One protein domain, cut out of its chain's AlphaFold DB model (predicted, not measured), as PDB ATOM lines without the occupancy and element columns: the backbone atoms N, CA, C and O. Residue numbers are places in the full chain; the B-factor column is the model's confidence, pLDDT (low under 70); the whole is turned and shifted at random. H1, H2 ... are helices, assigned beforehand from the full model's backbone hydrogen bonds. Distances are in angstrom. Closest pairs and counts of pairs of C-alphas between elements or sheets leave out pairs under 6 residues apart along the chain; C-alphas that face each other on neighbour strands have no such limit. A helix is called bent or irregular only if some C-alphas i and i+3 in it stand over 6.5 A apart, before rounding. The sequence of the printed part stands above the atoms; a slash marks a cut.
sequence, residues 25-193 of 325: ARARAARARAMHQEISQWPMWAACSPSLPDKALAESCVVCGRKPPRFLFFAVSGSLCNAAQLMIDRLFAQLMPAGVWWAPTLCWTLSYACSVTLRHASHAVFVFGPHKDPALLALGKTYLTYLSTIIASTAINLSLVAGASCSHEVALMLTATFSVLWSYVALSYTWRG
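Overview. This is residues 25 to 193 of the 325 residues of a protein of Calcidiscus leptoporus (UniProt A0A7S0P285). Two long helical hairpins, H6 with H7 and H4 with H5, pack on each other crosswise, and H1 sticks out far to one side as an arm with residues 25 to 38. The short helices H2 and H3 lie on the stretch that leads from this arm to H4, and H3 packs on the last residues of H5. The printed part has 169 residues with seven named helices, H1 to H7 in order along the chain, and no named strand; its class is all helix. It is loose, with a radius of gyration of the C-alphas of 19.3 A, and spans 61 by 54 by 35 A.

Along the chain. H6, the longest helix, runs over residues 135 to 163, 40.9 A from C-alpha 135 at (-28.018, -36.695, -32.350) to C-alpha 163 at (-45.782, -8.650, -56.282). H7 follows with residues 168 to 191, 33.6 A long, and ends at C-alpha 191 at (-29.420, -36.715, -44.145). H5 holds residues 103 to 128, 35.0 A, and H4 residues 70 to 95, 37.7 A. H5 has a kink of 38 degrees near residue 122 and is irregular, with C-alphas 125 and 128 7.1 A apart. H3 is residues 57 to 60, 5.2 A, and H2 residues 43 to 46, 5.3 A. H1, residues 25 to 40, is 22.4 A long and begins at C-alpha 25 at (-5.509, -25.995, -21.434).

Arrangement. H6 and H7 form a hairpin and touch, closest at the C-alphas of Ser 153 and Thr 175, 5.6 A, at a shallow tilt of 27 degrees, opposite ways. H5, the hub, touches H6 with residues 116 to 120 alone, at a steep tilt of 60 degrees; the closest C-alphas, of Val 116 and Tyr 143, are 6.6 A apart. H4 and H5 form the other hairpin, at a shallow tilt of 30 degrees, with the closest C-alphas, of Asp 89 and Ser 111, at 5.0 A. H4 and H7 only just touch, with 3 pairs of C-alphas within 8 A, the closest those of Phe 74 and Tyr 184 at 7.2 A. H3 touches H5, closest at the C-alphas of Leu 57 and Phe 126, 4.8 A. H4 and H6 are apart, and H1 and H2 meet only through their link. In H1, H4, H6 and H7 every O i to N i+4 pair is within hydrogen-bond range, in H5 19 of 22 are, and H2 and H3 are too short for such a pair.

Size, cuts and confidence. The two C-alphas farthest apart, those of Arg 26 and Ser 167, are 62.2 A apart. The printed part has no cut and no long link. Residues 97 to 102, between H4 and H5, stand free. The mean pLDDT of the printed part is 90.4, and residues 38 to 50 are under 70.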
ATOM      1  N   ALA A  25      -5.131 -25.045 -20.387       76.19
ATOM      2  CA  ALA A  25      -5.509 -25.995 -21.434       76.19
ATOM      3  C   ALA A  25      -6.148 -27.286 -20.879       76.19
ATOM      4  O   ALA A  25      -7.165 -27.740 -21.400       76.19
ATOM      5  N   ARG A  26      -5.610 -27.854 -19.790       80.06
ATOM      6  CA  ARG A  26      -6.165 -29.056 -19.142       80.06
ATOM      7  C   ARG A  26      -7.499 -28.766 -18.458       80.06
ATOM      8  O   ARG A  26      -8.402 -29.587 -18.570       80.06
ATOM      9  N   ALA A  27      -7.650 -27.595 -17.837       79.12
ATOM     10  CA  ALA A  27      -8.920 -27.171 -17.243       79.12
ATOM     11  C   ALA A  27     -10.021 -27.001 -18.308       79.12
ATOM     12  O   ALA A  27     -11.128 -27.505 -18.133       79.12
ATOM     13  N   ARG A  28      -9.705 -26.387 -19.461       83.12
ATOM     14  CA  ARG A  28     -10.640 -26.284 -20.598       83.12
ATOM     15  C   ARG A  28     -10.999 -27.651 -21.184       83.12
ATOM     16  O   ARG A  28     -12.173 -27.912 -21.426       83.12
ATOM     17  N   ALA A  29     -10.026 -28.552 -21.331       79.88
ATOM     18  CA  ALA A  29     -10.272 -29.913 -21.810       79.88
ATOM     19  C   ALA A  29     -11.074 -30.772 -20.813       79.88
ATOM     20  O   ALA A  29     -11.845 -31.636 -21.229       79.88
ATOM     21  N   ALA A  30     -10.904 -30.567 -19.505       78.88
ATOM     22  CA  ALA A  30     -11.703 -31.234 -18.476       78.88
ATOM     23  C   ALA A  30     -13.140 -30.696 -18.455       78.88
ATOM     24  O   ALA A  30     -14.078 -31.486 -18.426       78.88
ATOM     25  N   ARG A  31     -13.323 -29.373 -18.574       83.31
ATOM     26  CA  ARG A  31     -14.650 -28.741 -18.635       83.31
ATOM     27  C   ARG A  31     -15.418 -29.134 -19.900       83.31
ATOM     28  O   ARG A  31     -16.600 -29.432 -19.815       83.31
ATOM     29  N   ALA A  32     -14.738 -29.232 -21.045       75.00
ATOM     30  CA  ALA A  32     -15.329 -29.745 -22.282       75.00
ATOM     31  C   ALA A  32     -15.738 -31.226 -22.165       75.00
ATOM     32  O   ALA A  32     -16.804 -31.604 -22.640       75.00
ATOM     33  N   ARG A  33     -14.928 -32.062 -21.494       80.56
ATOM     34  CA  ARG A  33     -15.264 -33.474 -21.239       80.56
ATOM     35  C   ARG A  33     -16.428 -33.638 -20.264       80.56
ATOM     36  O   ARG A  33     -17.306 -34.446 -20.540       80.56
ATOM     37  N   ALA A  34     -16.464 -32.854 -19.187       76.81
ATOM     38  CA  ALA A  34     -17.569 -32.854 -18.229       76.81
ATOM     39  C   ALA A  34     -18.882 -32.412 -18.894       76.81
ATOM     40  O   ALA A  34     -19.885 -33.104 -18.775       76.81
ATOM     41  N   MET A  35     -18.846 -31.341 -19.695       71.81
ATOM     42  CA  MET A  35     -20.017 -30.867 -20.439       71.81
ATOM     43  C   MET A  35     -20.486 -31.893 -21.483       71.81
ATOM     44  O   MET A  35     -21.683 -32.096 -21.649       71.81
ATOM     45  N   HIS A  36     -19.566 -32.603 -22.147       71.19
ATOM     46  CA  HIS A  36     -19.923 -33.688 -23.066       71.19
ATOM     47  C   HIS A  36     -20.548 -34.892 -22.339       71.19
ATOM     48  O   HIS A  36     -21.474 -35.506 -22.868       71.19
ATOM     49  N   GLN A  37     -20.074 -35.226 -21.132       70.25
ATOM     50  CA  GLN A  37     -20.662 -36.285 -20.305       70.25
ATOM     51  C   GLN A  37     -22.059 -35.904 -19.811       70.25
ATOM     52  O   GLN A  37     -22.984 -36.703 -19.931       70.25
ATOM     53  N   GLU A  38     -22.231 -34.677 -19.329       66.62
ATOM     54  CA  GLU A  38     -23.511 -34.188 -18.822       66.62
ATOM     55  C   GLU A  38     -24.548 -34.104 -19.946       66.62
ATOM     56  O   GLU A  38     -25.651 -34.611 -19.790       66.62
ATOM     57  N   ILE A  39     -24.164 -33.612 -21.132       62.38
ATOM     58  CA  ILE A  39     -25.010 -33.600 -22.336       62.38
ATOM     59  C   ILE A  39     -25.392 -35.022 -22.784       62.38
ATOM     60  O   ILE A  39     -26.537 -35.256 -23.173       62.38
ATOM     61  N   SER A  40     -24.470 -35.987 -22.696       56.53
ATOM     62  CA  SER A  40     -24.770 -37.393 -23.011       56.53
ATOM     63  C   SER A  40     -25.681 -38.076 -21.985       56.53
ATOM     64  O   SER A  40     -26.266 -39.111 -22.291       56.53
ATOM     65  N   GLN A  41     -25.819 -37.492 -20.792       53.44
ATOM     66  CA  GLN A  41     -26.666 -37.995 -19.716       53.44
ATOM     67  C   GLN A  41     -28.066 -37.379 -19.692       53.44
ATOM     68  O   GLN A  41     -28.831 -37.756 -18.814       53.44
ATOM     69  N   TRP A  42     -28.449 -36.490 -20.621       47.12
ATOM     70  CA  TRP A  42     -29.837 -36.008 -20.695       47.12
ATOM     71  C   TRP A  42     -30.760 -37.196 -21.026       47.12
ATOM     72  O   TRP A  42     -30.819 -37.614 -22.184       47.12
ATOM     73  N   PRO A  43     -31.486 -37.773 -20.046       48.66
ATOM     74  CA  PRO A  43     -32.037 -39.120 -20.182       48.66
ATOM     75  C   PRO A  43     -33.328 -39.145 -20.995       48.66
ATOM     76  O   PRO A  43     -33.743 -40.205 -21.448       48.66
ATOM     77  N   MET A  44     -33.978 -37.994 -21.194       47.78
ATOM     78  CA  MET A  44     -35.338 -37.969 -21.737       47.78
ATOM     79  C   MET A  44     -35.448 -38.512 -23.165       47.78
ATOM     80  O   MET A  44     -36.498 -39.027 -23.529       47.78
ATOM     81  N   TRP A  45     -34.383 -38.438 -23.966       52.59
ATOM     82  CA  TRP A  45     -34.391 -38.937 -25.346       52.59
ATOM     83  C   TRP A  45     -33.695 -40.298 -25.495       52.59
ATOM     84  O   TRP A  45     -34.089 -41.095 -26.347       52.59
ATOM     85  N   ALA A  46     -32.712 -40.602 -24.640       49.22
ATOM     86  CA  ALA A  46     -31.993 -41.875 -24.661       49.22
ATOM     87  C   ALA A  46     -32.760 -43.018 -23.968       49.22
ATOM     88  O   ALA A  46     -32.711 -44.149 -24.439       49.22
ATOM     89  N   ALA A  47     -33.499 -42.738 -22.887       49.59
ATOM     90  CA  ALA A  47     -34.202 -43.772 -22.117       49.59
ATOM     91  C   ALA A  47     -35.500 -44.263 -22.786       49.59
ATOM     92  O   ALA A  47     -35.953 -45.368 -22.510       49.59
ATOM     93  N   CYS A  48     -36.071 -43.463 -23.691       46.56
ATOM     94  CA  CYS A  48     -37.306 -43.775 -24.414       46.56
ATOM     95  C   CYS A  48     -37.098 -43.891 -25.927       46.56
ATOM     96  O   CYS A  48     -38.060 -43.731 -26.673       46.56
ATOM     97  N   SER A  49     -35.875 -44.145 -26.403       51.69
ATOM     98  CA  SER A  49     -35.691 -44.595 -27.784       51.69
ATOM     99  C   SER A  49     -35.870 -46.112 -27.805       51.69
ATOM    100  O   SER A  49     -34.895 -46.821 -27.543       51.69
ATOM    101  N   PRO A  50     -37.079 -46.652 -28.086       58.19
ATOM    102  CA  PRO A  50     -37.168 -48.038 -28.526       58.19
ATOM    103  C   PRO A  50     -36.152 -48.195 -29.651       58.19
ATOM    104  O   PRO A  50     -36.028 -47.290 -30.475       58.19
ATOM    105  N   SER A  51     -35.383 -49.284 -29.623       72.00
ATOM    106  CA  SER A  51     -34.369 -49.614 -30.626       72.00
ATOM    107  C   SER A  51     -34.860 -49.202 -32.014       72.00
ATOM    108  O   SER A  51     -35.755 -49.845 -32.568       72.00
ATOM    109  N   LEU A  52     -34.352 -48.066 -32.509       75.06
ATOM    110  CA  LEU A  52     -34.787 -47.513 -33.784       75.06
ATOM    111  C   LEU A  52     -34.525 -48.586 -34.839       75.06
ATOM    112  O   LEU A  52     -33.469 -49.219 -34.794       75.06
ATOM    113  N   PRO A  53     -35.468 -48.830 -35.761       82.94
ATOM    114  CA  PRO A  53     -35.260 -49.841 -36.777       82.94
ATOM    115  C   PRO A  53     -34.005 -49.493 -37.584       82.94
ATOM    116  O   PRO A  53     -33.823 -48.348 -38.002       82.94
ATOM    117  N   ASP A  54     -33.157 -50.493 -37.839       87.38
ATOM    118  CA  ASP A  54     -31.911 -50.319 -38.605       87.38
ATOM    119  C   ASP A  54     -32.160 -49.765 -40.019       87.38
ATOM    120  O   ASP A  54     -31.263 -49.206 -40.653       87.38
ATOM    121  N   LYS A  55     -33.390 -49.928 -40.525       91.56
ATOM    122  CA  LYS A  55     -33.842 -49.472 -41.841       91.56
ATOM    123  C   LYS A  55     -35.102 -48.624 -41.709       91.56
ATOM    124  O   LYS A  55     -35.994 -48.944 -40.927       91.56
ATOM    125  N   ALA A  56     -35.198 -47.584 -42.533       94.56
ATOM    126  CA  ALA A  56     -36.400 -46.759 -42.622       94.56
ATOM    127  C   ALA A  56     -37.601 -47.577 -43.122       94.56
ATOM    128  O   ALA A  56     -37.445 -48.439 -43.993       94.56
ATOM    129  N   LEU A  57     -38.812 -47.243 -42.666       93.94
ATOM    130  CA  LEU A  57     -40.045 -47.876 -43.161       93.94
ATOM    131  C   LEU A  57     -40.216 -47.724 -44.678       93.94
ATOM    132  O   LEU A  57     -40.671 -48.655 -45.340       93.94
ATOM    133  N   ALA A  58     -39.787 -46.597 -45.250       95.94
ATOM    134  CA  ALA A  58     -39.798 -46.384 -46.695       95.94
ATOM    135  C   ALA A  58     -38.932 -47.387 -47.486       95.94
ATOM    136  O   ALA A  58     -39.111 -47.529 -48.694       95.94
ATOM    137  N   GLU A  59     -37.981 -48.071 -46.841       94.75
ATOM    138  CA  GLU A  59     -37.115 -49.068 -47.485       94.75
ATOM    139  C   GLU A  59     -37.621 -50.504 -47.309       94.75
ATOM    140  O   GLU A  59     -37.354 -51.352 -48.168       94.75
ATOM    141  N   SER A  60     -38.343 -50.777 -46.217       95.50
ATOM    142  CA  SER A  60     -38.875 -52.103 -45.883       95.50
ATOM    143  C   SER A  60     -40.309 -52.331 -46.367       95.50
ATOM    144  O   SER A  60     -40.688 -53.473 -46.620       95.50
ATOM    145  N   CYS A  61     -41.104 -51.273 -46.526       96.12
ATOM    146  CA  CYS A  61     -42.507 -51.381 -46.904       96.12
ATOM    147  C   CYS A  61     -42.683 -51.686 -48.401       96.12
ATOM    148  O   CYS A  61     -42.145 -50.995 -49.273       96.12
ATOM    149  N   VAL A  62     -43.483 -52.712 -48.698       96.44
ATOM    150  CA  VAL A  62     -43.893 -53.097 -50.052       96.44
ATOM    151  C   VAL A  62     -45.419 -53.126 -50.081       96.44
ATOM    152  O   VAL A  62     -46.037 -53.902 -49.357       96.44
ATOM    153  N   VAL A  63     -46.028 -52.289 -50.919       95.94
ATOM    154  CA  VAL A  63     -47.486 -52.195 -51.076       95.94
ATOM    155  C   VAL A  63     -47.844 -52.765 -52.443       95.94
ATOM    156  O   VAL A  63     -47.366 -52.278 -53.467       95.94
ATOM    157  N   CYS A  64     -48.638 -53.839 -52.469       95.81
ATOM    158  CA  CYS A  64     -49.029 -54.535 -53.703       95.81
ATOM    159  C   CYS A  64     -47.827 -54.950 -54.584       95.81
ATOM    160  O   CYS A  64     -47.846 -54.788 -55.803       95.81
ATOM    161  N   GLY A  65     -46.738 -55.422 -53.966       96.50
ATOM    162  CA  GLY A  65     -45.519 -55.835 -54.677       96.50
ATOM    163  C   GLY A  65     -44.653 -54.687 -55.218       96.50
ATOM    164  O   GLY A  65     -43.609 -54.949 -55.813       96.50
ATOM    165  N   ARG A  66     -45.035 -53.419 -55.007       97.06
ATOM    166  CA  ARG A  66     -44.259 -52.240 -55.423       97.06
ATOM    167  C   ARG A  66     -43.769 -51.451 -54.210       97.06
ATOM    168  O   ARG A  66     -44.429 -51.394 -53.175       97.06
ATOM    169  N   LYS A  67     -42.596 -50.828 -54.339       96.56
ATOM    170  CA  LYS A  67     -42.060 -49.920 -53.316       96.56
ATOM    171  C   LYS A  67     -42.640 -48.521 -53.540       96.56
ATOM    172  O   LYS A  67     -42.414 -47.969 -54.620       96.56
ATOM    173  N   PRO A  68     -43.380 -47.944 -52.576       96.88
ATOM    174  CA  PRO A  68     -43.896 -46.592 -52.735       96.88
ATOM    175  C   PRO A  68     -42.743 -45.575 -52.778       96.88
ATOM    176  O   PRO A  68     -41.709 -45.788 -52.136       96.88
ATOM    177  N   PRO A  69     -42.889 -44.451 -53.499       96.69
ATOM    178  CA  PRO A  69     -41.883 -43.397 -53.494       96.69
ATOM    179  C   PRO A  69     -41.692 -42.826 -52.080       96.69
ATOM    180  O   PRO A  69     -42.658 -42.555 -51.367       96.69
ATOM    181  N   ARG A  70     -40.431 -42.588 -51.686       96.31
ATOM    182  CA  ARG A  70     -40.063 -42.090 -50.341       96.31
ATOM    183  C   ARG A  70     -40.774 -40.783 -49.975       96.31
ATOM    184  O   ARG A  70     -41.071 -40.561 -48.806       96.31
ATOM    185  N   PHE A  71     -41.079 -39.951 -50.970       96.81
ATOM    186  CA  PHE A  71     -41.826 -38.707 -50.790       96.81
ATOM    187  C   PHE A  71     -43.215 -38.923 -50.160       96.81
ATOM    188  O   PHE A  71     -43.635 -38.108 -49.346       96.81
ATOM    189  N   LEU A  72     -43.902 -40.039 -50.442       96.75
ATOM    190  CA  LEU A  72     -45.198 -40.330 -49.811       96.75
ATOM    191  C   LEU A  72     -45.054 -40.541 -48.302       96.75
ATOM    192  O   LEU A  72     -45.819 -39.974 -47.530       96.75
ATOM    193  N   PHE A  73     -44.041 -41.295 -47.869       97.38
ATOM    194  CA  PHE A  73     -43.751 -41.460 -46.441       97.38
ATOM    195  C   PHE A  73     -43.371 -40.134 -45.784       97.38
ATOM    196  O   PHE A  73     -43.767 -39.888 -44.648       97.38
ATOM    197  N   PHE A  74     -42.654 -39.267 -46.504       97.00
ATOM    198  CA  PHE A  74     -42.333 -37.921 -46.034       97.00
ATOM    199  C   PHE A  74     -43.585 -37.065 -45.831       97.00
ATOM    200  O   PHE A  74     -43.724 -36.437 -44.782       97.00
ATOM    201  N   ALA A  75     -44.520 -37.085 -46.783       96.56
ATOM    202  CA  ALA A  75     -45.783 -36.365 -46.674       96.56
ATOM    203  C   ALA A  75     -46.644 -36.893 -45.514       96.56
ATOM    204  O   ALA A  75     -47.121 -36.106 -44.702       96.56
ATOM    205  N   VAL A  76     -46.784 -38.218 -45.375       96.25
ATOM    206  CA  VAL A  76     -47.549 -38.838 -44.274       96.25
ATOM    207  C   VAL A  76     -46.931 -38.505 -42.915       96.25
ATOM    208  O   VAL A  76     -47.633 -38.056 -42.011       96.25
ATOM    209  N   SER A  77     -45.612 -38.672 -42.778       96.31
ATOM    210  CA  SER A  77     -44.868 -38.309 -41.568       96.31
ATOM    211  C   SER A  77     -45.035 -36.823 -41.232       96.31
ATOM    212  O   SER A  77     -45.347 -36.476 -40.092       96.31
ATOM    213  N   GLY A  78     -44.915 -35.945 -42.232       95.62
ATOM    214  CA  GLY A  78     -45.119 -34.506 -42.085       95.62
ATOM    215  C   GLY A  78     -46.527 -34.147 -41.610       95.62
ATOM    216  O   GLY A  78     -46.663 -33.353 -40.678       95.62
ATOM    217  N   SER A  79     -47.562 -34.763 -42.183       95.75
ATOM    218  CA  SER A  79     -48.961 -34.555 -41.788       95.75
ATOM    219  C   SER A  79     -49.236 -35.005 -40.353       95.75
ATOM    220  O   SER A  79     -49.872 -34.272 -39.595       95.75
ATOM    221  N   LEU A  80     -48.704 -36.160 -39.939       96.12
ATOM    222  CA  LEU A  80     -48.807 -36.624 -38.550       96.12
ATOM    223  C   LEU A  80     -48.126 -35.650 -37.580       96.12
ATOM    224  O   LEU A  80     -48.680 -35.324 -36.531       96.12
ATOM    225  N   CYS A  81     -46.952 -35.130 -37.940       96.56
ATOM    226  CA  CYS A  81     -46.262 -34.136 -37.125       96.56
ATOM    227  C   CYS A  81     -46.979 -32.778 -37.089       96.56
ATOM    228  O   CYS A  81     -46.933 -32.115 -36.056       96.56
ATOM    229  N   ASN A  82     -47.663 -32.371 -38.164       95.81
ATOM    230  CA  ASN A  82     -48.521 -31.180 -38.155       95.81
ATOM    231  C   ASN A  82     -49.691 -31.356 -37.176       95.81
ATOM    232  O   ASN A  82     -49.967 -30.453 -36.388       95.81
ATOM    233  N   ALA A  83     -50.338 -32.526 -37.176       97.19
ATOM    234  CA  ALA A  83     -51.400 -32.834 -36.220       97.19
ATOM    235  C   ALA A  83     -50.876 -32.816 -34.772       97.19
ATOM    236  O   ALA A  83     -51.485 -32.198 -33.900       97.19
ATOM    237  N   ALA A  84     -49.707 -33.413 -34.521       96.19
ATOM    238  CA  ALA A  84     -49.066 -33.375 -33.206       96.19
ATOM    239  C   ALA A  84     -48.702 -31.944 -32.771       96.19
ATOM    240  O   ALA A  84     -48.933 -31.579 -31.621       96.19
ATOM    241  N   GLN A  85     -48.183 -31.115 -33.681       97.12
ATOM    242  CA  GLN A  85     -47.908 -29.704 -33.408       97.12
ATOM    243  C   GLN A  85     -49.180 -28.963 -32.994       97.12
ATOM    244  O   GLN A  85     -49.151 -28.248 -31.999       97.12
ATOM    245  N   LEU A  86     -50.291 -29.159 -33.714       96.00
ATOM    246  CA  LEU A  86     -51.572 -28.542 -33.377       96.00
ATOM    247  C   LEU A  86     -52.057 -28.974 -31.985       96.00
ATOM    248  O   LEU A  86     -52.546 -28.148 -31.223       96.00
ATOM    249  N   MET A  87     -51.873 -30.243 -31.617       97.81
ATOM    250  CA  MET A  87     -52.203 -30.722 -30.270       97.81
ATOM    251  C   MET A  87     -51.345 -30.053 -29.187       97.81
ATOM    252  O   MET A  87     -51.881 -29.621 -28.166       97.81
ATOM    253  N   ILE A  88     -50.032 -29.929 -29.412       97.31
ATOM    254  CA  ILE A  88     -49.114 -29.238 -28.489       97.31
ATOM    255  C   ILE A  88     -49.485 -27.755 -28.374       97.31
ATOM    256  O   ILE A  88     -49.493 -27.203 -27.278       97.31
ATOM    257  N   ASP A  89     -49.830 -27.121 -29.492       97.31
ATOM    258  CA  ASP A  89     -50.263 -25.727 -29.546       97.31
ATOM    259  C   ASP A  89     -51.518 -25.489 -28.697       97.31
ATOM    260  O   ASP A  89     -51.535 -24.598 -27.847       97.31
ATOM    261  N   ARG A  90     -52.534 -26.351 -28.844       97.19
ATOM    262  CA  ARG A  90     -53.769 -26.282 -28.048       97.19
ATOM    263  C   ARG A  90     -53.519 -26.539 -26.565       97.19
ATOM    264  O   ARG A  90     -54.145 -25.881 -25.737       97.19
ATOM    265  N   LEU A  91     -52.587 -27.430 -26.226       97.38
ATOM    266  CA  LEU A  91     -52.181 -27.652 -24.840       97.38
ATOM    267  C   LEU A  91     -51.503 -26.407 -24.250       97.38
ATOM    268  O   LEU A  91     -51.859 -25.984 -23.153       97.38
ATOM    269  N   PHE A  92     -50.576 -25.777 -24.978       97.00
ATOM    270  CA  PHE A  92     -49.967 -24.524 -24.525       97.00
ATOM    271  C   PHE A  92     -50.992 -23.398 -24.412       97.00
ATOM    272  O   PHE A  92     -50.959 -22.664 -23.429       97.00
ATOM    273  N   ALA A  93     -51.934 -23.291 -25.347       95.12
ATOM    274  CA  ALA A  93     -52.991 -22.287 -25.286       95.12
ATOM    275  C   ALA A  93     -53.858 -22.415 -24.018       95.12
ATOM    276  O   ALA A  93     -54.257 -21.399 -23.458       95.12
ATOM    277  N   GLN A  94     -54.101 -23.637 -23.526       96.81
ATOM    278  CA  GLN A  94     -54.835 -23.876 -22.272       96.81
ATOM    279  C   GLN A  94     -54.045 -23.486 -21.013       96.81
ATOM    280  O   GLN A  94     -54.649 -23.187 -19.985       96.81
ATOM    281  N   LEU A  95     -52.711 -23.497 -21.075       96.69
ATOM    282  CA  LEU A  95     -51.839 -23.144 -19.948       96.69
ATOM    283  C   LEU A  95     -51.587 -21.632 -19.837       96.69
ATOM    284  O   LEU A  95     -51.113 -21.163 -18.802       96.69
ATOM    285  N   MET A  96     -51.875 -20.870 -20.893       95.25
ATOM    286  CA  MET A  96     -51.601 -19.437 -20.950       95.25
ATOM    287  C   MET A  96     -52.767 -18.596 -20.402       95.25
ATOM    288  O   MET A  96     -53.929 -18.950 -20.597       95.25
ATOM    289  N   PRO A  97     -52.493 -17.440 -19.765       94.38
ATOM    290  CA  PRO A  97     -53.543 -16.528 -19.324       94.38
ATOM    291  C   PRO A  97     -54.357 -15.981 -20.502       94.38
ATOM    292  O   PRO A  97     -53.802 -15.525 -21.506       94.38
ATOM    293  N   ALA A  98     -55.682 -15.969 -20.355       95.12
ATOM    294  CA  ALA A  98     -56.574 -15.355 -21.331       95.12
ATOM    295  C   ALA A  98     -56.318 -13.838 -21.443       95.12
ATOM    296  O   ALA A  98     -56.033 -13.165 -20.454       95.12
ATOM    297  N   GLY A  99     -56.445 -13.292 -22.656       93.38
ATOM    298  CA  GLY A  99     -56.358 -11.846 -22.916       93.38
ATOM    299  C   GLY A  99     -54.956 -11.301 -23.209       93.38
ATOM    300  O   GLY A  99     -54.802 -10.105 -23.449       93.38
ATOM    301  N   VAL A 100     -53.927 -12.150 -23.238       96.56
ATOM    302  CA  VAL A 100     -52.558 -11.734 -23.559       96.56
ATOM    303  C   VAL A 100     -52.330 -11.746 -25.075       96.56
ATOM    304  O   VAL A 100     -52.361 -12.797 -25.710       96.56
ATOM    305  N   TRP A 101     -52.054 -10.579 -25.665       96.38
ATOM    306  CA  TRP A 101     -51.939 -10.415 -27.123       96.38
ATOM    307  C   TRP A 101     -50.779 -11.198 -27.765       96.38
ATOM    308  O   TRP A 101     -50.878 -11.583 -28.926       96.38
ATOM    309  N   TRP A 102     -49.692 -11.451 -27.028       95.12
ATOM    310  CA  TRP A 102     -48.527 -12.200 -27.522       95.12
ATOM    311  C   TRP A 102     -48.640 -13.716 -27.314       95.12
ATOM    312  O   TRP A 102     -47.813 -14.464 -27.841       95.12
ATOM    313  N   ALA A 103     -49.643 -14.185 -26.560       94.44
ATOM    314  CA  ALA A 103     -49.792 -15.602 -26.240       94.44
ATOM    315  C   ALA A 103     -49.905 -16.495 -27.492       94.44
ATOM    316  O   ALA A 103     -49.180 -17.487 -27.534       94.44
ATOM    317  N   PRO A 104     -50.681 -16.146 -28.545       95.12
ATOM    318  CA  PRO A 104     -50.758 -16.971 -29.753       95.12
ATOM    319  C   PRO A 104     -49.397 -17.170 -30.428       95.12
ATOM    320  O   PRO A 104     -49.038 -18.290 -30.782       95.12
ATOM    321  N   THR A 105     -48.602 -16.100 -30.545       94.94
ATOM    322  CA  THR A 105     -47.264 -16.159 -31.147       94.94
ATOM    323  C   THR A 105     -46.322 -17.035 -30.329       94.94
ATOM    324  O   THR A 105     -45.578 -17.835 -30.902       94.94
ATOM    325  N   LEU A 106     -46.349 -16.919 -28.997       95.38
ATOM    326  CA  LEU A 106     -45.507 -17.750 -28.137       95.38
ATOM    327  C   LEU A 106     -45.926 -19.224 -28.193       95.38
ATOM    328  O   LEU A 106     -45.059 -20.077 -28.384       95.38
ATOM    329  N   CYS A 107     -47.223 -19.527 -28.067       96.94
ATOM    330  CA  CYS A 107     -47.756 -20.890 -28.162       96.94
ATOM    331  C   CYS A 107     -47.363 -21.541 -29.488       96.94
ATOM    332  O   CYS A 107     -46.792 -22.633 -29.474       96.94
ATOM    333  N   TRP A 108     -47.557 -20.827 -30.601       96.25
ATOM    334  CA  TRP A 108     -47.189 -21.300 -31.931       96.25
ATOM    335  C   TRP A 108     -45.684 -21.540 -32.061       96.25
ATOM    336  O   TRP A 108     -45.252 -22.565 -32.586       96.25
ATOM    337  N   THR A 109     -44.860 -20.623 -31.547       95.31
ATOM    338  CA  THR A 109     -43.398 -20.741 -31.630       95.31
ATOM    339  C   THR A 109     -42.893 -21.929 -30.815       95.31
ATOM    340  O   THR A 109     -42.072 -22.711 -31.301       95.31
ATOM    341  N   LEU A 110     -43.394 -22.096 -29.589       96.06
ATOM    342  CA  LEU A 110     -43.025 -23.212 -28.719       96.06
ATOM    343  C   LEU A 110     -43.526 -24.543 -29.281       96.06
ATOM    344  O   LEU A 110     -42.759 -25.505 -29.339       96.06
ATOM    345  N   SER A 111     -44.776 -24.605 -29.746       97.12
ATOM    346  CA  SER A 111     -45.339 -25.816 -30.347       97.12
ATOM    347  C   SER A 111     -44.581 -26.204 -31.615       97.12
ATOM    348  O   SER A 111     -44.235 -27.376 -31.785       97.12
ATOM    349  N   TYR A 112     -44.220 -25.233 -32.460       96.00
ATOM    350  CA  TYR A 112     -43.385 -25.462 -33.634       96.00
ATOM    351  C   TYR A 112     -41.997 -25.980 -33.251       96.00
ATOM    352  O   TYR A 112     -41.579 -27.022 -33.763       96.00
ATOM    353  N   ALA A 113     -41.307 -25.319 -32.317       95.25
ATOM    354  CA  ALA A 113     -39.980 -25.725 -31.862       95.25
ATOM    355  C   ALA A 113     -39.980 -27.153 -31.293       95.25
ATOM    356  O   ALA A 113     -39.101 -27.944 -31.641       95.25
ATOM    357  N   CYS A 114     -40.983 -27.512 -30.488       95.56
ATOM    358  CA  CYS A 114     -41.176 -28.879 -30.007       95.56
ATOM    359  C   CYS A 114     -41.497 -29.849 -31.152       95.56
ATOM    360  O   CYS A 114     -40.965 -30.953 -31.190       95.56
ATOM    361  N   SER A 115     -42.315 -29.447 -32.128       96.25
ATOM    362  CA  SER A 115     -42.661 -30.313 -33.258       96.25
ATOM    363  C   SER A 115     -41.452 -30.683 -34.117       96.25
ATOM    364  O   SER A 115     -41.439 -31.766 -34.694       96.25
ATOM    365  N   VAL A 116     -40.419 -29.837 -34.197       96.44
ATOM    366  CA  VAL A 116     -39.212 -30.131 -34.987       96.44
ATOM    367  C   VAL A 116     -38.477 -31.363 -34.452       96.44
ATOM    368  O   VAL A 116     -37.977 -32.158 -35.251       96.44
ATOM    369  N   THR A 117     -38.457 -31.584 -33.134       95.75
ATOM    370  CA  THR A 117     -37.855 -32.800 -32.557       95.75
ATOM    371  C   THR A 117     -38.663 -34.044 -32.931       95.75
ATOM    372  O   THR A 117     -38.090 -35.049 -33.356       95.75
ATOM    373  N   LEU A 118     -39.997 -33.951 -32.880       96.00
ATOM    374  CA  LEU A 118     -40.900 -35.022 -33.308       96.00
ATOM    375  C   LEU A 118     -40.761 -35.308 -34.804       96.00
ATOM    376  O   LEU A 118     -40.691 -36.469 -35.199       96.00
ATOM    377  N   ARG A 119     -40.655 -34.268 -35.639       96.56
ATOM    378  CA  ARG A 119     -40.394 -34.392 -37.080       96.56
ATOM    379  C   ARG A 119     -39.056 -35.063 -37.339       96.56
ATOM    380  O   ARG A 119     -38.981 -35.918 -38.212       96.56
ATOM    381  N   HIS A 120     -38.013 -34.706 -36.593       96.12
ATOM    382  CA  HIS A 120     -36.704 -35.343 -36.715       96.12
ATOM    383  C   HIS A 120     -36.794 -36.852 -36.443       96.12
ATOM    384  O   HIS A 120     -36.387 -37.652 -37.284       96.12
ATOM    385  N   ALA A 121     -37.390 -37.241 -35.311       95.12
ATOM    386  CA  ALA A 121     -37.572 -38.647 -34.955       95.12
ATOM    387  C   ALA A 121     -38.461 -39.388 -35.970       95.12
ATOM    388  O   ALA A 121     -38.117 -40.476 -36.428       95.12
ATOM    389  N   SER A 122     -39.572 -38.772 -36.381       96.25
ATOM    390  CA  SER A 122     -40.494 -39.326 -37.374       96.25
ATOM    391  C   SER A 122     -39.795 -39.548 -38.718       96.25
ATOM    392  O   SER A 122     -39.847 -40.646 -39.263       96.25
ATOM    393  N   HIS A 123     -39.033 -38.578 -39.224       95.94
ATOM    394  CA  HIS A 123     -38.294 -38.737 -40.481       95.94
ATOM    395  C   HIS A 123     -37.190 -39.791 -40.400       95.94
ATOM    396  O   HIS A 123     -36.969 -40.506 -41.384       95.94
ATOM    397  N   ALA A 124     -36.542 -39.940 -39.242       95.06
ATOM    398  CA  ALA A 124     -35.583 -41.015 -39.006       95.06
ATOM    399  C   ALA A 124     -36.249 -42.397 -39.122       95.06
ATOM    400  O   ALA A 124     -35.711 -43.286 -39.777       95.06
ATOM    401  N   VAL A 125     -37.443 -42.571 -38.551       95.19
ATOM    402  CA  VAL A 125     -38.173 -43.850 -38.571       95.19
ATOM    403  C   VAL A 125     -38.830 -44.118 -39.930       95.19
ATOM    404  O   VAL A 125     -38.701 -45.208 -40.494       95.19
ATOM    405  N   PHE A 126     -39.541 -43.133 -40.478       96.38
ATOM    406  CA  PHE A 126     -40.394 -43.324 -41.647       96.38
ATOM    407  C   PHE A 126     -39.640 -43.208 -42.973       96.38
ATOM    408  O   PHE A 126     -39.930 -43.970 -43.895       96.38
ATOM    409  N   VAL A 127     -38.686 -42.279 -43.098       96.69
ATOM    410  CA  VAL A 127     -38.225 -41.806 -44.417       96.69
ATOM    411  C   VAL A 127     -36.752 -42.101 -44.678       96.69
ATOM    412  O   VAL A 127     -36.418 -42.744 -45.681       96.69
ATOM    413  N   PHE A 128     -35.864 -41.603 -43.819       95.50
ATOM    414  CA  PHE A 128     -34.432 -41.519 -44.113       95.50
ATOM    415  C   PHE A 128     -33.569 -42.516 -43.338       95.50
ATOM    416  O   PHE A 128     -32.444 -42.777 -43.759       95.50
ATOM    417  N   GLY A 129     -34.085 -43.103 -42.258       94.44
ATOM    418  CA  GLY A 129     -33.323 -44.011 -41.408       94.44
ATOM    419  C   GLY A 129     -32.488 -43.261 -40.365       94.44
ATOM    420  O   GLY A 129     -32.556 -42.027 -40.268       94.44
ATOM    421  N   PRO A 130     -31.674 -43.985 -39.580       92.62
ATOM    422  CA  PRO A 130     -30.811 -43.377 -38.576       92.62
ATOM    423  C   PRO A 130     -29.838 -42.369 -39.206       92.62
ATOM    424  O   PRO A 130     -29.227 -42.613 -40.250       92.62
ATOM    425  N   HIS A 131     -29.701 -41.206 -38.567       92.56
ATOM    426  CA  HIS A 131     -28.798 -40.156 -39.026       92.56
ATOM    427  C   HIS A 131     -27.336 -40.523 -38.705       92.56
ATOM    428  O   HIS A 131     -27.047 -41.058 -37.638       92.56
ATOM    429  N   LYS A 132     -26.394 -40.227 -39.613       91.25
ATOM    430  CA  LYS A 132     -24.964 -40.569 -39.427       91.25
ATOM    431  C   LYS A 132     -24.254 -39.699 -38.383       91.25
ATOM    432  O   LYS A 132     -23.292 -40.135 -37.761       91.25
ATOM    433  N   ASP A 133     -24.665 -38.440 -38.274       91.31
ATOM    434  CA  ASP A 133     -24.096 -37.494 -37.308       91.31
ATOM    435  C   ASP A 133     -24.617 -37.726 -35.881       91.31
ATOM    436  O   ASP A 133     -25.714 -38.262 -35.721       91.31
ATOM    437  N   PRO A 134     -23.893 -37.255 -34.843       90.44
ATOM    438  CA  PRO A 134     -24.387 -37.258 -33.468       90.44
ATOM    439  C   PRO A 134     -25.760 -36.587 -33.349       90.44
ATOM    440  O   PRO A 134     -26.016 -35.586 -34.022       90.44
ATOM    441  N   ALA A 135     -26.610 -37.091 -32.452       87.81
ATOM    442  CA  ALA A 135     -28.018 -36.695 -32.350       87.81
ATOM    443  C   ALA A 135     -28.238 -35.175 -32.267       87.81
ATOM    444  O   ALA A 135     -29.064 -34.637 -32.995       87.81
ATOM    445  N   LEU A 136     -27.450 -34.456 -31.459       91.12
ATOM    446  CA  LEU A 136     -27.571 -32.998 -31.352       91.12
ATOM    447  C   LEU A 136     -27.207 -32.264 -32.644       91.12
ATOM    448  O   LEU A 136     -27.848 -31.276 -32.992       91.12
ATOM    449  N   LEU A 137     -26.201 -32.746 -33.375       93.00
ATOM    450  CA  LEU A 137     -25.803 -32.144 -34.646       93.00
ATOM    451  C   LEU A 137     -26.844 -32.437 -35.735       93.00
ATOM    452  O   LEU A 137     -27.178 -31.552 -36.520       93.00
ATOM    453  N   ALA A 138     -27.378 -33.659 -35.760       93.38
ATOM    454  CA  ALA A 138     -28.462 -34.060 -36.652       93.38
ATOM    455  C   ALA A 138     -29.734 -33.232 -36.405       93.38
ATOM    456  O   ALA A 138     -30.346 -32.703 -37.339       93.38
ATOM    457  N   LEU A 139     -30.086 -33.050 -35.132       94.50
ATOM    458  CA  LEU A 139     -31.212 -32.230 -34.717       94.50
ATOM    459  C   LEU A 139     -30.984 -30.755 -35.075       94.50
ATOM    460  O   LEU A 139     -31.856 -30.141 -35.682       94.50
ATOM    461  N   GLY A 140     -29.795 -30.206 -34.808       95.94
ATOM    462  CA  GLY A 140     -29.433 -28.836 -35.190       95.94
ATOM    463  C   GLY A 140     -29.544 -28.583 -36.698       95.94
ATOM    464  O   GLY A 140     -30.132 -27.588 -37.116       95.94
ATOM    465  N   LYS A 141     -29.072 -29.517 -37.537       95.69
ATOM    466  CA  LYS A 141     -29.256 -29.455 -39.002       95.69
ATOM    467  C   LYS A 141     -30.727 -29.485 -39.407       95.69
ATOM    468  O   LYS A 141     -31.127 -28.779 -40.332       95.69
ATOM    469  N   THR A 142     -31.528 -30.276 -38.699       95.94
ATOM    470  CA  THR A 142     -32.975 -30.354 -38.923       95.94
ATOM    471  C   THR A 142     -33.646 -29.017 -38.586       95.94
ATOM    472  O   THR A 142     -34.393 -28.499 -39.413       95.94
ATOM    473  N   TYR A 143     -33.310 -28.397 -37.447       96.75
ATOM    474  CA  TYR A 143     -33.783 -27.053 -37.086       96.75
ATOM    475  C   TYR A 143     -33.406 -26.000 -38.126       96.75
ATOM    476  O   TYR A 143     -34.273 -25.248 -38.559       96.75
ATOM    477  N   LEU A 144     -32.145 -25.966 -38.568       96.75
ATOM    478  CA  LEU A 144     -31.701 -25.016 -39.593       96.75
ATOM    479  C   LEU A 144     -32.439 -25.217 -40.921       96.75
ATOM    480  O   LEU A 144     -32.817 -24.244 -41.569       96.75
ATOM    481  N   THR A 145     -32.699 -26.469 -41.301       96.38
ATOM    482  CA  THR A 145     -33.461 -26.787 -42.516       96.38
ATOM    483  C   THR A 145     -34.892 -26.254 -42.426       96.38
ATOM    484  O   THR A 145     -35.355 -25.545 -43.321       96.38
ATOM    485  N   TYR A 146     -35.584 -26.517 -41.319       96.38
ATOM    486  CA  TYR A 146     -36.943 -26.020 -41.105       96.38
ATOM    487  C   TYR A 146     -37.008 -24.497 -40.946       96.38
ATOM    488  O   TYR A 146     -37.943 -23.875 -41.448       96.38
ATOM    489  N   LEU A 147     -36.006 -23.880 -40.321       96.12
ATOM    490  CA  LEU A 147     -35.889 -22.425 -40.244       96.12
ATOM    491  C   LEU A 147     -35.725 -21.809 -41.640       96.12
ATOM    492  O   LEU A 147     -36.439 -20.868 -41.977       96.12
ATOM    493  N   SER A 148     -34.854 -22.385 -42.478       96.75
ATOM    494  CA  SER A 148     -34.685 -21.933 -43.867       96.75
ATOM    495  C   SER A 148     -35.983 -22.042 -44.670       96.75
ATOM    496  O   SER A 148     -36.292 -21.161 -45.466       96.75
ATOM    497  N   THR A 149     -36.783 -23.080 -44.403       96.19
ATOM    498  CA  THR A 149     -38.086 -23.286 -45.049       96.19
ATOM    499  C   THR A 149     -39.067 -22.180 -44.666       96.19
ATOM    500  O   THR A 149     -39.721 -21.625 -45.545       96.19
ATOM    501  N   ILE A 150     -39.150 -21.809 -43.382       95.44
ATOM    502  CA  ILE A 150     -40.016 -20.703 -42.934       95.44
ATOM    503  C   ILE A 150     -39.627 -19.398 -43.630       95.44
ATOM    504  O   ILE A 150     -40.495 -18.715 -44.166       95.44
ATOM    505  N   ILE A 151     -38.335 -19.069 -43.662       97.19
ATOM    506  CA  ILE A 151     -37.859 -17.823 -44.276       97.19
ATOM    507  C   ILE A 151     -38.187 -17.807 -45.776       97.19
ATOM    508  O   ILE A 151     -38.798 -16.854 -46.257       97.19
ATOM    509  N   ALA A 152     -37.856 -18.882 -46.500       95.94
ATOM    510  CA  ALA A 152     -38.114 -18.986 -47.937       95.94
ATOM    511  C   ALA A 152     -39.616 -18.950 -48.266       95.94
ATOM    512  O   ALA A 152     -40.039 -18.236 -49.169       95.94
ATOM    513  N   SER A 153     -40.436 -19.675 -47.501       96.06
ATOM    514  CA  SER A 153     -41.893 -19.693 -47.679       96.06
ATOM    515  C   SER A 153     -42.536 -18.332 -47.396       96.06
ATOM    516  O   SER A 153     -43.422 -17.913 -48.131       96.06
ATOM    517  N   THR A 154     -42.047 -17.601 -46.390       96.12
ATOM    518  CA  THR A 154     -42.519 -16.244 -46.079       96.12
ATOM    519  C   THR A 154     -42.173 -15.276 -47.206       96.12
ATOM    520  O   THR A 154     -43.032 -14.499 -47.617       96.12
ATOM    521  N   ALA A 155     -40.950 -15.356 -47.741       97.06
ATOM    522  CA  ALA A 155     -40.524 -14.539 -48.873       97.06
ATOM    523  C   ALA A 155     -41.382 -14.813 -50.119       97.06
ATOM    524  O   ALA A 155     -41.921 -13.877 -50.697       97.06
ATOM    525  N   ILE A 156     -41.590 -16.087 -50.478       96.62
ATOM    526  CA  ILE A 156     -42.425 -16.471 -51.628       96.62
ATOM    527  C   ILE A 156     -43.871 -16.018 -51.441       96.62
ATOM    528  O   ILE A 156     -44.451 -15.450 -52.362       96.62
ATOM    529  N   ASN A 157     -44.451 -16.220 -50.256       96.62
ATOM    530  CA  ASN A 157     -45.816 -15.780 -49.981       96.62
ATOM    531  C   ASN A 157     -45.948 -14.257 -50.130       96.62
ATOM    532  O   ASN A 157     -46.868 -13.774 -50.788       96.62
ATOM    533  N   LEU A 158     -44.985 -13.499 -49.592       95.38
ATOM    534  CA  LEU A 158     -44.956 -12.045 -49.734       95.38
ATOM    535  C   LEU A 158     -44.815 -11.624 -51.203       95.38
ATOM    536  O   LEU A 158     -45.553 -10.747 -51.642       95.38
ATOM    537  N   SER A 159     -43.943 -12.269 -51.982       96.75
ATOM    538  CA  SER A 159     -43.794 -12.001 -53.418       96.75
ATOM    539  C   SER A 159     -45.067 -12.311 -54.214       96.75
ATOM    540  O   SER A 159     -45.423 -11.552 -55.112       96.75
ATOM    541  N   LEU A 160     -45.791 -13.383 -53.880       96.75
ATOM    542  CA  LEU A 160     -47.042 -13.744 -54.556       96.75
ATOM    543  C   LEU A 160     -48.179 -12.767 -54.239       96.75
ATOM    544  O   LEU A 160     -48.910 -12.361 -55.143       96.75
ATOM    545  N   VAL A 161     -48.331 -12.384 -52.969       96.25
ATOM    546  CA  VAL A 161     -49.412 -11.488 -52.531       96.25
ATOM    547  C   VAL A 161     -49.123 -10.035 -52.914       96.25
ATOM    548  O   VAL A 161     -50.001  -9.370 -53.454       96.25
ATOM    549  N   ALA A 162     -47.909  -9.540 -52.657       95.12
ATOM    550  CA  ALA A 162     -47.555  -8.140 -52.899       95.12
ATOM    551  C   ALA A 162     -47.080  -7.877 -54.335       95.12
ATOM    552  O   ALA A 162     -47.389  -6.829 -54.889       95.12
ATOM    553  N   GLY A 163     -46.334  -8.810 -54.934       96.25
ATOM    554  CA  GLY A 163     -45.782  -8.650 -56.282       96.25
ATOM    555  C   GLY A 163     -46.745  -9.107 -57.376       96.25
ATOM    556  O   GLY A 163     -47.060  -8.348 -58.285       96.25
ATOM    557  N   ALA A 164     -47.253 -10.337 -57.278       95.12
ATOM    558  CA  ALA A 164     -48.095 -10.933 -58.318       95.12
ATOM    559  C   ALA A 164     -49.607 -10.699 -58.126       95.12
ATOM    560  O   ALA A 164     -50.399 -11.177 -58.936       95.12
ATOM    561  N   SER A 165     -50.022 -10.005 -57.057       96.62
ATOM    562  CA  SER A 165     -51.437  -9.787 -56.703       96.62
ATOM    563  C   SER A 165     -52.276 -11.076 -56.685       96.62
ATOM    564  O   SER A 165     -53.465 -11.073 -57.010       96.62
ATOM    565  N   CYS A 166     -51.662 -12.209 -56.326       95.62
ATOM    566  CA  CYS A 166     -52.371 -13.480 -56.225       95.62
ATOM    567  C   CYS A 166     -53.404 -13.437 -55.094       95.62
ATOM    568  O   CYS A 166     -53.196 -12.799 -54.059       95.62
ATOM    569  N   SER A 167     -54.502 -14.184 -55.244       96.94
ATOM    570  CA  SER A 167     -55.431 -14.376 -54.131       96.94
ATOM    571  C   SER A 167     -54.727 -15.093 -52.976       96.94
ATOM    572  O   SER A 167     -53.897 -15.984 -53.183       96.94
ATOM    573  N   HIS A 168     -55.074 -14.710 -51.746       94.25
ATOM    574  CA  HIS A 168     -54.462 -15.249 -50.531       94.25
ATOM    575  C   HIS A 168     -54.519 -16.786 -50.476       94.25
ATOM    576  O   HIS A 168     -53.531 -17.428 -50.137       94.25
ATOM    577  N   GLU A 169     -55.637 -17.388 -50.896       95.75
ATOM    578  CA  GLU A 169     -55.807 -18.847 -50.932       95.75
ATOM    579  C   GLU A 169     -54.833 -19.534 -51.902       95.75
ATOM    580  O   GLU A 169     -54.209 -20.541 -51.562       95.75
ATOM    581  N   VAL A 170     -54.651 -18.975 -53.105       96.06
ATOM    582  CA  VAL A 170     -53.721 -19.527 -54.102       96.06
ATOM    583  C   VAL A 170     -52.277 -19.362 -53.628       96.06
ATOM    584  O   VAL A 170     -51.496 -20.314 -53.705       96.06
ATOM    585  N   ALA A 171     -51.931 -18.195 -53.076       96.12
ATOM    586  CA  ALA A 171     -50.602 -17.937 -52.525       96.12
ATOM    587  C   ALA A 171     -50.261 -18.901 -51.376       96.12
ATOM    588  O   ALA A 171     -49.158 -19.457 -51.344       96.12
ATOM    589  N   LEU A 172     -51.220 -19.180 -50.485       93.62
ATOM    590  CA  LEU A 172     -51.063 -20.167 -49.418       93.62
ATOM    591  C   LEU A 172     -50.850 -21.583 -49.960       93.62
ATOM    592  O   LEU A 172     -49.930 -22.266 -49.509       93.62
ATOM    593  N   MET A 173     -51.648 -22.024 -50.936       95.94
ATOM    594  CA  MET A 173     -51.516 -23.364 -51.524       95.94
ATOM    595  C   MET A 173     -50.158 -23.564 -52.212       95.94
ATOM    596  O   MET A 173     -49.507 -24.600 -52.023       95.94
ATOM    597  N   LEU A 174     -49.696 -22.563 -52.966       96.56
ATOM    598  CA  LEU A 174     -48.381 -22.582 -53.611       96.56
ATOM    599  C   LEU A 174     -47.253 -22.591 -52.576       96.56
ATOM    600  O   LEU A 174     -46.348 -23.425 -52.650       96.56
ATOM    601  N   THR A 175     -47.345 -21.732 -51.561       96.94
ATOM    602  CA  THR A 175     -46.352 -21.639 -50.483       96.94
ATOM    603  C   THR A 175     -46.278 -22.929 -49.664       96.94
ATOM    604  O   THR A 175     -45.184 -23.393 -49.326       96.94
ATOM    605  N   ALA A 176     -47.419 -23.555 -49.365       94.38
ATOM    606  CA  ALA A 176     -47.479 -24.826 -48.649       94.38
ATOM    607  C   ALA A 176     -46.829 -25.955 -49.462       94.38
ATOM    608  O   ALA A 176     -45.992 -26.695 -48.939       94.38
ATOM    609  N   THR A 177     -47.150 -26.042 -50.756       96.00
ATOM    610  CA  THR A 177     -46.564 -27.033 -51.674       96.00
ATOM    611  C   THR A 177     -45.050 -26.849 -51.788       96.00
ATOM    612  O   THR A 177     -44.292 -27.812 -51.631       96.00
ATOM    613  N   PHE A 178     -44.601 -25.603 -51.969       97.06
ATOM    614  CA  PHE A 178     -43.184 -25.250 -51.983       97.06
ATOM    615  C   PHE A 178     -42.487 -25.668 -50.685       97.06
ATOM    616  O   PHE A 178     -41.446 -26.316 -50.728       97.06
ATOM    617  N   SER A 179     -43.079 -25.366 -49.529       96.00
ATOM    618  CA  SER A 179     -42.484 -25.668 -48.221       96.00
ATOM    619  C   SER A 179     -42.260 -27.166 -48.018       96.00
ATOM    620  O   SER A 179     -41.213 -27.571 -47.503       96.00
ATOM    621  N   VAL A 180     -43.212 -28.001 -48.450       96.19
ATOM    622  CA  VAL A 180     -43.090 -29.467 -48.389       96.19
ATOM    623  C   VAL A 180     -41.963 -29.952 -49.300       96.19
ATOM    624  O   VAL A 180     -41.114 -30.733 -48.858       96.19
ATOM    625  N   LEU A 181     -41.921 -29.475 -50.548       97.06
ATOM    626  CA  LEU A 181     -40.907 -29.885 -51.519       97.06
ATOM    627  C   LEU A 181     -39.502 -29.432 -51.099       97.06
ATOM    628  O   LEU A 181     -38.573 -30.241 -51.073       97.06
ATOM    629  N   TRP A 182     -39.360 -28.168 -50.701       97.25
ATOM    630  CA  TRP A 182     -38.111 -27.592 -50.211       97.25
ATOM    631  C   TRP A 182     -37.586 -28.354 -48.994       97.25
ATOM    632  O   TRP A 182     -36.430 -28.783 -48.983       97.25
ATOM    633  N   SER A 183     -38.450 -28.609 -48.005       96.94
ATOM    634  CA  SER A 183     -38.083 -29.380 -46.811       96.94
ATOM    635  C   SER A 183     -37.600 -30.779 -47.172       96.94
ATOM    636  O   SER A 183     -36.594 -31.236 -46.632       96.94
ATOM    637  N   TYR A 184     -38.288 -31.464 -48.092       97.44
ATOM    638  CA  TYR A 184     -37.890 -32.797 -48.541       97.44
ATOM    639  C   TYR A 184     -36.502 -32.782 -49.184       97.44
ATOM    640  O   TYR A 184     -35.639 -33.583 -48.816       97.44
ATOM    641  N   VAL A 185     -36.264 -31.849 -50.110       96.88
ATOM    642  CA  VAL A 185     -34.985 -31.720 -50.818       96.88
ATOM    643  C   VAL A 185     -33.864 -31.381 -49.835       96.88
ATOM    644  O   VAL A 185     -32.876 -32.116 -49.761       96.88
ATOM    645  N   ALA A 186     -34.032 -30.344 -49.016       96.19
ATOM    646  CA  ALA A 186     -33.026 -29.907 -48.051       96.19
ATOM    647  C   ALA A 186     -32.716 -30.985 -46.994       96.19
ATOM    648  O   ALA A 186     -31.546 -31.244 -46.688       96.19
ATOM    649  N   LEU A 187     -33.735 -31.693 -46.491       96.00
ATOM    650  CA  LEU A 187     -33.519 -32.823 -45.586       96.00
ATOM    651  C   LEU A 187     -32.819 -33.983 -46.291       96.00
ATOM    652  O   LEU A 187     -31.893 -34.557 -45.727       96.00
ATOM    653  N   SER A 188     -33.164 -34.293 -47.540       95.38
ATOM    654  CA  SER A 188     -32.482 -35.358 -48.282       95.38
ATOM    655  C   SER A 188     -30.978 -35.085 -48.448       95.38
ATOM    656  O   SER A 188     -30.172 -36.014 -48.344       95.38
ATOM    657  N   TYR A 189     -30.581 -33.818 -48.621       94.44
ATOM    658  CA  TYR A 189     -29.176 -33.413 -48.680       94.44
ATOM    659  C   TYR A 189     -28.482 -33.499 -47.320       94.44
ATOM    660  O   TYR A 189     -27.367 -34.023 -47.231       94.44
ATOM    661  N   THR A 190     -29.128 -33.016 -46.258       93.62
ATOM    662  CA  THR A 190     -28.538 -33.032 -44.910       93.62
ATOM    663  C   THR A 190     -28.411 -34.453 -44.357       93.62
ATOM    664  O   THR A 190     -27.367 -34.781 -43.788       93.62
ATOM    665  N   TRP A 191     -29.391 -35.325 -44.621       93.50
ATOM    666  CA  TRP A 191     -29.420 -36.715 -44.145       93.50
ATOM    667  C   TRP A 191     -28.472 -37.645 -44.900       93.50
ATOM    668  O   TRP A 191     -27.875 -38.548 -44.309       93.50
ATOM    669  N   ARG A 192     -28.288 -37.430 -46.214       86.94
ATOM    670  CA  ARG A 192     -27.362 -38.244 -47.024       86.94
ATOM    671  C   ARG A 192     -25.907 -38.091 -46.604       86.94
ATOM    672  O   ARG A 192     -25.107 -38.926 -47.028       86.94
ATOM    673  N   GLY A 193     -25.604 -37.086 -45.770       70.50
ATOM    674  CA  GLY A 193     -24.361 -36.867 -45.035       70.50
ATOM    675  C   GLY A 193     -23.146 -37.369 -45.792       70.50
ATOM    676  O   GLY A 193     -22.858 -38.562 -45.669       70.50
TER     677      GLY A 193